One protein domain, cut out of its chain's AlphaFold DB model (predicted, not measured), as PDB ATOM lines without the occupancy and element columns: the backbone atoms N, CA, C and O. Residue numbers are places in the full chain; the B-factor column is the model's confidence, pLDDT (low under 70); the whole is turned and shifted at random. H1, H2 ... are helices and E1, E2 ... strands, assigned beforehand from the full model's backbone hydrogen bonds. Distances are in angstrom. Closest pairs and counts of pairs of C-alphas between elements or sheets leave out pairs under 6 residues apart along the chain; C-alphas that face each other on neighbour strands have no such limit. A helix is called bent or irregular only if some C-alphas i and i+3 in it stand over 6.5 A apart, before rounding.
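This is residues 4 to 82 of the 88 residues of an uncharacterized protein of Polymorphospora rubra (UniProt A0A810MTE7). A four-stranded twisted sheet has one long helix, H1, over one face, running along the strands, with the short helix H3 side by side with the earlier part of H1. The first printed residues fold back along H1, and residues 4 to 5 pair with E1 at one edge of the sheet. The printed part has 79 residues with three named helices and four named strands, in the order H1 E1 E2 E3 H2 H3 E4, and its class is mixed, helices and strands. The sheet is mixed, in the order E1, E2, E3, E4, with E3 and E4 parallel and the other neighbours antiparallel. The whole is compact, with a radius of gyration of the C-alphas of 12.1 A, and elongated, with spans of 37 by 23 by 22 A.

In the sheet, E1 is residues 38 to 42, 13.5 A long, E2 residues 46 to 52, 16.5 A, E3 residues 55 to 59, 13.0 A, and E4 residues 79 to 81, 6.5 A. H1, residues 13 to 33, is 30.5 A long and begins at C-alpha 13 (145.862, 183.601, 134.697). H2 is residues 64 to 67, 4.8 A, and H3 residues 69 to 75, 10.1 A. H3 is neither bent nor irregular, but only just: C-alphas 70 and 73 are 6.1 A apart. E4 ends at C-alpha 81 (148.530, 184.058, 161.698).

E1, E2 and E3 form a meander, each strand the antiparallel neighbour of the one before, as two hairpins. N 40 and O 49 are 2.9 A apart between E1 and E2, and N 57 and O 50 2.9 A between E2 and E3. E3, H2, H3 and E4 form a strand-helix-strand unit, two parallel neighbour strands joined through helices, with a right-handed crossover; N 58 and O 79 are 2.8 A apart. H1 is on the sheet at a height of 10.4 A, making two layers, a helix on one face of a sheet. It lies over E2 and only just over E1, with 3 C-alphas, and runs along the strands, at 12 degrees to E2 on the local plane. The closest C-alphas of H1 and E2 are those of Leu 31 and Arg 51, 6.8 A. With residues 17 to 21 alone H1 touches H3, at a shallow tilt of 19 degrees, the same way; the closest C-alphas, of Ala 21 and Leu 71, are 6.0 A apart. H2 touches H3 only at the corner, with the C-alphas of Trp 65 and Ala 72 closest at 5.1 A, and only grazes the sheet with residues 64 to 65. H1 and H2 are apart. Every O i to N i+4 pair of H1 is within hydrogen-bond range; in H3 1 of 3 is, beside 3 of 4 O i to N i+3 pairs, and H2 is too short for an i+4 pair.

The C-alphas farthest apart, of Asp 12 and Gly 53, are 37.1 A from each other. The printed part has no cut, and the six links between named elements are tight. Mean pLDDT of the printed part is 83.3; residues 4 to 14 are under 70.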
ATOM      1  N   ALA A   4     135.619 198.045 154.004       54.84
ATOM      2  CA  ALA A   4     135.758 196.747 153.359       54.84
ATOM      3  C   ALA A   4     135.848 196.936 151.839       54.84
ATOM      4  O   ALA A   4     135.058 197.676 151.248       54.84
ATOM      5  N   PHE A   5     136.804 196.255 151.209       58.06
ATOM      6  CA  PHE A   5     136.984 196.236 149.758       58.06
ATOM      7  C   PHE A   5     136.648 194.842 149.231       58.06
ATOM      8  O   PHE A   5     137.163 193.867 149.768       58.06
ATOM      9  N   ASN A   6     135.829 194.760 148.178       52.66
ATOM     10  CA  ASN A   6     135.496 193.506 147.496       52.66
ATOM     11  C   ASN A   6     136.088 193.511 146.092       52.66
ATOM     12  O   ASN A   6     135.932 194.487 145.354       52.66
ATOM     13  N   LEU A   7     136.767 192.427 145.724       54.97
ATOM     14  CA  LEU A   7     137.508 192.333 144.472       54.97
ATOM     15  C   LEU A   7     136.971 191.181 143.623       54.97
ATOM     16  O   LEU A   7     137.021 190.032 144.041       54.97
ATOM     17  N   VAL A   8     136.510 191.502 142.413       52.44
ATOM     18  CA  VAL A   8     136.104 190.540 141.377       52.44
ATOM     19  C   VAL A   8     137.031 190.742 140.178       52.44
ATOM     20  O   VAL A   8     137.225 191.882 139.754       52.44
ATOM     21  N   ASN A   9     137.662 189.685 139.652       53.62
ATOM     22  CA  ASN A   9     138.616 189.820 138.541       53.62
ATOM     23  C   ASN A   9     138.606 188.603 137.588       53.62
ATOM     24  O   ASN A   9     138.982 187.500 137.986       53.62
ATOM     25  N   GLU A  10     138.202 188.831 136.330       55.06
ATOM     26  CA  GLU A  10     137.928 187.819 135.284       55.06
ATOM     27  C   GLU A  10     139.030 187.701 134.190       55.06
ATOM     28  O   GLU A  10     138.780 187.163 133.116       55.06
ATOM     29  N   GLY A  11     140.252 188.205 134.421       53.75
ATOM     30  CA  GLY A  11     141.353 188.195 133.429       53.75
ATOM     31  C   GLY A  11     142.205 186.907 133.343       53.75
ATOM     32  O   GLY A  11     142.119 186.032 134.207       53.75
ATOM     33  N   ASP A  12     143.073 186.827 132.318       59.88
ATOM     34  CA  ASP A  12     144.008 185.712 132.042       59.88
ATOM     35  C   ASP A  12     144.923 185.387 133.247       59.88
ATOM     36  O   ASP A  12     145.313 186.272 134.012       59.88
ATOM     37  N   HIS A  13     145.288 184.116 133.445       63.06
ATOM     38  CA  HIS A  13     145.862 183.601 134.697       63.06
ATOM     39  C   HIS A  13     147.161 184.308 135.130       63.06
ATOM     40  O   HIS A  13     147.372 184.541 136.324       63.06
ATOM     41  N   ALA A  14     148.043 184.673 134.194       65.25
ATOM     42  CA  ALA A  14     149.298 185.362 134.514       65.25
ATOM     43  C   ALA A  14     149.081 186.842 134.888       65.25
ATOM     44  O   ALA A  14     149.667 187.336 135.860       65.25
ATOM     45  N   GLU A  15     148.199 187.532 134.163       75.00
ATOM     46  CA  GLU A  15     147.806 188.909 134.471       75.00
ATOM     47  C   GLU A  15     147.028 188.975 135.786       75.00
ATOM     48  O   GLU A  15     147.271 189.863 136.602       75.00
ATOM     49  N   ARG A  16     146.177 187.980 136.059       73.50
ATOM     50  CA  ARG A  16     145.425 187.834 137.309       73.50
ATOM     51  C   ARG A  16     146.341 187.790 138.528       73.50
ATOM     52  O   ARG A  16     146.106 188.534 139.478       73.50
ATOM     53  N   ARG A  17     147.405 186.976 138.502       78.88
ATOM     54  CA  ARG A  17     148.387 186.903 139.605       78.88
ATOM     55  C   ARG A  17     149.074 188.243 139.844       78.88
ATOM     56  O   ARG A  17     149.150 188.719 140.977       78.88
ATOM     57  N   THR A  18     149.519 188.882 138.763       82.56
ATOM     58  CA  THR A  18     150.193 190.185 138.826       82.56
ATOM     59  C   THR A  18     149.265 191.271 139.372       82.56
ATOM     60  O   THR A  18     149.666 192.062 140.230       82.56
ATOM     61  N   ASN A  19     148.015 191.302 138.907       84.62
ATOM     62  CA  ASN A  19     147.012 192.269 139.336       84.62
ATOM     63  C   ASN A  19     146.631 192.065 140.803       84.62
ATOM     64  O   ASN A  19     146.634 193.035 141.558       84.62
ATOM     65  N   LEU A  20     146.419 190.821 141.242       87.00
ATOM     66  CA  LEU A  20     146.152 190.499 142.646       87.00
ATOM     67  C   LEU A  20     147.281 190.988 143.564       87.00
ATOM     68  O   LEU A  20     147.023 191.670 144.555       87.00
ATOM     69  N   ALA A  21     148.540 190.723 143.204       88.69
ATOM     70  CA  ALA A  21     149.686 191.191 143.980       88.69
ATOM     71  C   ALA A  21     149.784 192.724 144.034       88.69
ATOM     72  O   ALA A  21     150.116 193.287 145.080       88.69
ATOM     73  N   ARG A  22     149.477 193.423 142.934       89.94
ATOM     74  CA  ARG A  22     149.414 194.895 142.919       89.94
ATOM     75  C   ARG A  22     148.306 195.424 143.825       89.94
ATOM     76  O   ARG A  22     148.552 196.358 144.582       89.94
ATOM     77  N   MET A  23     147.126 194.816 143.776       90.44
ATOM     78  CA  MET A  23     145.980 195.215 144.591       90.44
ATOM     79  C   MET A  23     146.261 195.013 146.080       90.44
ATOM     80  O   MET A  23     146.065 195.938 146.858       90.44
ATOM     81  N   ILE A  24     146.828 193.867 146.469       92.06
ATOM     82  CA  ILE A  24     147.236 193.624 147.860       92.06
ATOM     83  C   ILE A  24     148.252 194.661 148.328       92.06
ATOM     84  O   ILE A  24     148.095 195.215 149.412       92.06
ATOM     85  N   ARG A  25     149.268 194.978 147.516       91.25
ATOM     86  CA  ARG A  25     150.246 196.021 147.867       91.25
ATOM     87  C   ARG A  25     149.589 197.384 148.066       91.25
ATOM     88  O   ARG A  25     149.978 198.100 148.981       91.25
ATOM     89  N   ALA A  26     148.607 197.734 147.238       90.62
ATOM     90  CA  ALA A  26     147.875 198.988 147.378       90.62
ATOM     91  C   ALA A  26     147.047 199.027 148.672       90.62
ATOM     92  O   ALA A  26     147.099 200.020 149.389       90.62
ATOM     93  N   VAL A  27     146.342 197.940 149.007       91.38
ATOM     94  CA  VAL A  27     145.564 197.849 150.254       91.38
ATOM     95  C   VAL A  27     146.478 197.883 151.478       91.38
ATOM     96  O   VAL A  27     146.190 198.599 152.430       91.38
ATOM     97  N   LEU A  28     147.607 197.172 151.443       90.50
ATOM     98  CA  LEU A  28     148.618 197.239 152.498       90.50
ATOM     99  C   LEU A  28     149.128 198.666 152.692       90.50
ATOM    100  O   LEU A  28     149.162 199.139 153.818       90.50
ATOM    101  N   ALA A  29     149.481 199.362 151.608       88.94
ATOM    102  CA  ALA A  29     149.945 200.745 151.682       88.94
ATOM    103  C   ALA A  29     148.872 201.689 152.248       88.94
ATOM    104  O   ALA A  29     149.198 202.591 153.013       88.94
ATOM    105  N   LEU A  30     147.601 201.463 151.901       88.81
ATOM    106  CA  LEU A  30     146.478 202.221 152.443       88.81
ATOM    107  C   LEU A  30     146.330 201.990 153.953       88.81
ATOM    108  O   LEU A  30     146.304 202.951 154.713       88.81
ATOM    109  N   LEU A  31     146.289 200.730 154.391       87.50
ATOM    110  CA  LEU A  31     146.132 200.378 155.805       87.50
ATOM    111  C   LEU A  31     147.352 200.767 156.651       87.50
ATOM    112  O   LEU A  31     147.207 201.061 157.832       87.50
ATOM    113  N   ASP A  32     148.550 200.774 156.073       83.12
ATOM    114  CA  ASP A  32     149.767 201.193 156.775       83.12
ATOM    115  C   ASP A  32     149.781 202.709 157.043       83.12
ATOM    116  O   ASP A  32     150.254 203.157 158.087       83.12
ATOM    117  N   GLN A  33     149.211 203.506 156.129       83.62
ATOM    118  CA  GLN A  33     149.081 204.960 156.284       83.62
ATOM    119  C   GLN A  33     147.884 205.370 157.146       83.62
ATOM    120  O   GLN A  33     147.934 206.409 157.811       83.62
ATOM    121  N   ASP A  34     146.809 204.583 157.131       75.19
ATOM    122  CA  ASP A  34     145.595 204.887 157.877       75.19
ATOM    123  C   ASP A  34     145.768 204.606 159.382       75.19
ATOM    124  O   ASP A  34     146.452 203.676 159.815       75.19
ATOM    125  N   GLN A  35     145.151 205.438 160.221       76.19
ATOM    126  CA  GLN A  35     145.114 205.226 161.668       76.19
ATOM    127  C   GLN A  35     143.994 204.262 162.064       76.19
ATOM    128  O   GLN A  35     144.084 203.674 163.146       76.19
ATOM    129  N   GLU A  36     142.994 204.061 161.204       85.12
ATOM    130  CA  GLU A  36     141.819 203.240 161.495       85.12
ATOM    131  C   GLU A  36     142.036 201.730 161.287       85.12
ATOM    132  O   GLU A  36     142.972 201.277 160.620       85.12
ATOM    133  N   ASP A  37     141.176 200.937 161.923       88.50
ATOM    134  CA  ASP A  37     141.143 199.487 161.752       88.50
ATOM    135  C   ASP A  37     140.400 199.125 160.455       88.50
ATOM    136  O   ASP A  37     139.426 199.773 160.064       88.50
ATOM    137  N   GLY A  38     140.844 198.065 159.782       89.06
ATOM    138  CA  GLY A  38     140.298 197.673 158.485       89.06
ATOM    139  C   GLY A  38     140.694 196.262 158.081       89.06
ATOM    140  O   GLY A  38     141.632 195.687 158.629       89.06
ATOM    141  N   MET A  39     139.978 195.690 157.117       90.19
ATOM    142  CA  MET A  39     140.244 194.339 156.625       90.19
ATOM    143  C   MET A  39     140.012 194.234 155.121       90.19
ATOM    144  O   MET A  39     139.190 194.953 154.550       90.19
ATOM    145  N   LEU A  40     140.733 193.315 154.485       90.69
ATOM    146  CA  LEU A  40     140.494 192.926 153.102       90.69
ATOM    147  C   LEU A  40     139.757 191.592 153.076       90.69
ATOM    148  O   LEU A  40     140.275 190.588 153.571       90.69
ATOM    149  N   LEU A  41     138.587 191.596 152.447       89.06
ATOM    150  CA  LEU A  41     137.801 190.405 152.170       89.06
ATOM    151  C   LEU A  41     137.952 190.045 150.691       89.06
ATOM    152  O   LEU A  41     137.815 190.895 149.811       89.06
ATOM    153  N   MET A  42     138.235 188.780 150.416       83.81
ATOM    154  CA  MET A  42     138.132 188.200 149.082       83.81
ATOM    155  C   MET A  42     136.853 187.385 148.996       83.81
ATOM    156  O   MET A  42     136.508 186.667 149.935       83.81
ATOM    157  N   ASP A  43     136.152 187.532 147.872       81.06
ATOM    158  CA  ASP A  43     134.916 186.808 147.568       81.06
ATOM    159  C   ASP A  43     133.866 186.878 148.695       81.06
ATOM    160  O   ASP A  43     133.084 185.957 148.878       81.06
ATOM    161  N   TYR A  44     133.844 187.984 149.455       73.94
ATOM    162  CA  TYR A  44     132.956 188.237 150.604       73.94
ATOM    163  C   TYR A  44     133.078 187.262 151.788       73.94
ATOM    164  O   TYR A  44     132.435 187.478 152.814       73.94
ATOM    165  N   GLU A  45     133.916 186.232 151.687       79.50
ATOM    166  CA  GLU A  45     133.967 185.126 152.647       79.50
ATOM    167  C   GLU A  45     135.343 184.932 153.271       79.50
ATOM    168  O   GLU A  45     135.444 184.398 154.370       79.50
ATOM    169  N   GLN A  46     136.422 185.350 152.610       84.50
ATOM    170  CA  GLN A  46     137.767 185.067 153.092       84.50
ATOM    171  C   GLN A  46     138.484 186.344 153.507       84.50
ATOM    172  O   GLN A  46     138.832 187.181 152.674       84.50
ATOM    173  N   ILE A  47     138.768 186.477 154.804       89.44
ATOM    174  CA  ILE A  47     139.656 187.535 155.290       89.44
ATOM    175  C   ILE A  47     141.071 187.208 154.814       89.44
ATOM    176  O   ILE A  47     141.622 186.163 155.152       89.44
ATOM    177  N   VAL A  48     141.662 188.101 154.027       92.69
ATOM    178  CA  VAL A  48     143.026 187.950 153.500       92.69
ATOM    179  C   VAL A  48     144.045 188.614 154.415       92.69
ATOM    180  O   VAL A  48     145.106 188.055 154.694       92.69
ATOM    181  N   LEU A  49     143.723 189.813 154.888       93.25
ATOM    182  CA  LEU A  49     144.547 190.593 155.801       93.25
ATOM    183  C   LEU A  49     143.659 191.505 156.640       93.25
ATOM    184  O   LEU A  49     142.556 191.869 156.226       93.25
ATOM    185  N   GLU A  50     144.166 191.897 157.798       91.69
ATOM    186  CA  GLU A  50     143.505 192.847 158.684       91.69
ATOM    187  C   GLU A  50     144.528 193.767 159.345       91.69
ATOM    188  O   GLU A  50     145.688 193.406 159.562       91.69
ATOM    189  N   ARG A  51     144.063 194.952 159.711       90.88
ATOM    190  CA  ARG A  51     144.720 195.858 160.635       90.88
ATOM    191  C   ARG A  51     143.786 196.077 161.811       90.88
ATOM    192  O   ARG A  51     142.706 196.636 161.637       90.88
ATOM    193  N   VAL A  52     144.223 195.655 162.989       88.44
ATOM    194  CA  VAL A  52     143.480 195.825 164.241       88.44
ATOM    195  C   VAL A  52     144.430 196.359 165.299       88.44
ATOM    196  O   VAL A  52     145.530 195.830 165.484       88.44
ATOM    197  N   GLY A  53     144.041 197.434 165.984       86.62
ATOM    198  CA  GLY A  53     144.858 198.026 167.041       86.62
ATOM    199  C   GLY A  53     146.230 198.481 166.538       86.62
ATOM    200  O   GLY A  53     147.230 198.318 167.237       86.62
ATOM    201  N   LYS A  54     146.286 199.031 165.316       85.31
ATOM    202  CA  LYS A  54     147.519 199.470 164.630       85.31
ATOM    203  C   LYS A  54     148.504 198.359 164.257       85.31
ATOM    204  O   LYS A  54     149.629 198.657 163.861       85.31
ATOM    205  N   ARG A  55     148.104 197.091 164.357       88.38
ATOM    206  CA  ARG A  55     148.918 195.955 163.921       88.38
ATOM    207  C   ARG A  55     148.320 195.358 162.663       88.38
ATOM    208  O   ARG A  55     147.170 194.932 162.673       88.38
ATOM    209  N   LEU A  56     149.117 195.323 161.600       91.19
ATOM    210  CA  LEU A  56     148.759 194.647 160.364       91.19
ATOM    211  C   LEU A  56     149.175 193.177 160.441       91.19
ATOM    212  O   LEU A  56     150.310 192.871 160.811       91.19
ATOM    213  N   SER A  57     148.259 192.281 160.095       92.94
ATOM    214  CA  SER A  57     148.510 190.843 160.020       92.94
ATOM    215  C   SER A  57     147.891 190.242 158.762       92.94
ATOM    216  O   SER A  57     146.948 190.796 158.193       92.94
ATOM    217  N   LEU A  58     148.445 189.120 158.314       94.75
ATOM    218  CA  LEU A  58     147.996 188.366 157.147       94.75
ATOM    219  C   LEU A  58     147.395 187.034 157.589       94.75
ATOM    220  O   LEU A  58     147.913 186.402 158.514       94.75
ATOM    221  N   ASN A  59     146.347 186.588 156.894       93.69
ATOM    222  CA  ASN A  59     145.726 185.299 157.164       93.69
ATOM    223  C   ASN A  59     146.625 184.166 156.662       93.69
ATOM    224  O   ASN A  59     146.775 184.005 155.451       93.69
ATOM    225  N   SER A  60     147.182 183.357 157.560       92.56
ATOM    226  CA  SER A  60     148.004 182.203 157.168       92.56
ATOM    227  C   SER A  60     147.233 181.136 156.391       92.56
ATOM    228  O   SER A  60     147.852 180.370 155.658       92.56
ATOM    229  N   ASP A  61     145.906 181.093 156.528       91.12
ATOM    230  CA  ASP A  61     145.057 180.077 155.895       91.12
ATOM    231  C   ASP A  61     144.747 180.403 154.425       91.12
ATOM    232  O   ASP A  61     144.188 179.581 153.697       91.12
ATOM    233  N   TRP A  62     145.129 181.593 153.949       90.88
ATOM    234  CA  TRP A  62     145.009 181.943 152.538       90.88
ATOM    235  C   TRP A  62     146.217 181.432 151.742       90.88
ATOM    236  O   TRP A  62     147.297 182.023 151.752       90.88
ATOM    237  N   THR A  63     146.035 180.324 151.021       89.56
ATOM    238  CA  THR A  63     147.127 179.574 150.366       89.56
ATOM    239  C   THR A  63     147.910 180.377 149.323       89.56
ATOM    240  O   THR A  63     149.099 180.126 149.106       89.56
ATOM    241  N   ASN A  64     147.296 181.410 148.736       89.81
ATOM    242  CA  ASN A  64     147.926 182.280 147.741       89.81
ATOM    243  C   ASN A  64     149.202 182.969 148.247       89.81
ATOM    244  O   ASN A  64     150.058 183.308 147.429       89.81
ATOM    245  N   TRP A  65     149.377 183.147 149.564       91.06
ATOM    246  CA  TRP A  65     150.632 183.664 150.121       91.06
ATOM    247  C   TRP A  65     151.841 182.794 149.775       91.06
ATOM    248  O   TRP A  65     152.943 183.319 149.642       91.06
ATOM    249  N   VAL A  66     151.649 181.483 149.626       87.75
ATOM    250  CA  VAL A  66     152.721 180.517 149.349       87.75
ATOM    251  C   VAL A  66     152.722 180.096 147.882       87.75
ATOM    252  O   VAL A  66     153.784 179.925 147.289       87.75
ATOM    253  N   GLU A  67     151.540 179.958 147.280       87.06
ATOM    254  CA  GLU A  67     151.392 179.500 145.893       87.06
ATOM    255  C   GLU A  67     151.806 180.557 144.861       87.06
ATOM    256  O   GLU A  67     152.221 180.210 143.752       87.06
ATOM    257  N   LEU A  68     151.709 181.846 145.207       87.38
ATOM    258  CA  LEU A  68     152.039 182.949 144.308       87.38
ATOM    259  C   LEU A  68     153.390 183.573 144.703       87.38
ATOM    260  O   LEU A  68     153.475 184.240 145.740       87.38
ATOM    261  N   PRO A  69     154.453 183.428 143.881       86.56
ATOM    262  CA  PRO A  69     155.779 183.970 144.193       86.56
ATOM    263  C   PRO A  69     155.775 185.474 144.498       86.56
ATOM    264  O   PRO A  69     156.506 185.953 145.367       86.56
ATOM    265  N   GLU A  70     154.923 186.237 143.810       85.31
ATOM    266  CA  GLU A  70     154.783 187.679 143.992       85.31
ATOM    267  C   GLU A  70     154.228 188.056 145.374       85.31
ATOM    268  O   GLU A  70     154.531 189.147 145.868       85.31
ATOM    269  N   LEU A  71     153.445 187.164 145.992       89.69
ATOM    270  CA  LEU A  71     152.849 187.333 147.317       89.69
ATOM    271  C   LEU A  71     153.720 186.753 148.435       89.69
ATOM    272  O   LEU A  71     153.744 187.318 149.526       89.69
ATOM    273  N   ALA A  72     154.505 185.709 148.164       88.69
ATOM    274  CA  ALA A  72     155.415 185.122 149.151       88.69
ATOM    275  C   ALA A  72     156.401 186.151 149.726       88.69
ATOM    276  O   ALA A  72     156.657 186.194 150.928       88.69
ATOM    277  N   THR A  73     156.905 187.051 148.876       86.81
ATOM    278  CA  THR A  73     157.785 188.154 149.308       86.81
ATOM    279  C   THR A  73     157.088 189.176 150.209       86.81
ATOM    280  O   THR A  73     157.746 189.828 151.019       86.81
ATOM    281  N   ILE A  74     155.767 189.325 150.077       88.38
ATOM    282  CA  ILE A  74     154.951 190.180 150.941       88.38
ATOM    283  C   ILE A  74     154.791 189.495 152.297       88.38
ATOM    284  O   ILE A  74     155.087 190.112 153.316       88.38
ATOM    285  N   ALA A  75     154.413 188.213 152.309       89.25
ATOM    286  CA  ALA A  75     154.164 187.454 153.532       89.25
ATOM    287  C   ALA A  75     155.365 187.429 154.492       89.25
ATOM    288  O   ALA A  75     155.198 187.543 155.699       89.25
ATOM    289  N   GLN A  76     156.591 187.401 153.962       87.75
ATOM    290  CA  GLN A  76     157.823 187.447 154.763       87.75
ATOM    291  C   GLN A  76     158.004 188.728 155.598       87.75
ATOM    292  O   GLN A  76     158.845 188.755 156.493       87.75
ATOM    293  N   ARG A  77     157.275 189.808 155.289       88.75
ATOM    294  CA  ARG A  77     157.422 191.116 155.949       88.75
ATOM    295  C   ARG A  77     156.381 191.381 157.031       88.75
ATOM    296  O   ARG A  77     156.529 192.360 157.758       88.75
ATOM    297  N   TYR A  78     155.345 190.557 157.121       89.56
ATOM    298  CA  TYR A  78     154.206 190.796 157.998       89.56
ATOM    299  C   TYR A  78     153.953 189.605 158.914       89.56
ATOM    300  O   TYR A  78     154.340 188.473 158.633       89.56
ATOM    301  N   ASP A  79     153.279 189.886 160.023       91.50
ATOM    302  CA  ASP A  79     152.826 188.860 160.948       91.50
ATOM    303  C   ASP A  79     151.769 187.984 160.266       91.50
ATOM    304  O   ASP A  79     150.717 188.479 159.860       91.50
ATOM    305  N   CYS A  80     152.061 186.696 160.112       91.12
ATOM    306  CA  CYS A  80     151.171 185.728 159.478       91.12
ATOM    307  C   CYS A  80     150.576 184.825 160.555       91.12
ATOM    308  O   CYS A  80     151.309 184.129 161.258       91.12
ATOM    309  N   ARG A  81     149.250 184.826 160.677       90.50
ATOM    310  CA  ARG A  81     148.530 184.058 161.698       90.50
ATOM    311  C   ARG A  81     147.172 183.601 161.169       90.50
ATOM    312  O   ARG A  81     146.628 184.269 160.290       90.50
ATOM    313  N   PRO A  82     146.606 182.511 161.698       88.88
ATOM    314  CA  PRO A  82     145.260 182.115 161.326       88.88
ATOM    315  C   PRO A  82     144.279 183.165 161.839       88.88
ATOM    316  O   PRO A  82     144.434 183.690 162.950       88.88
TER     317      PRO A  82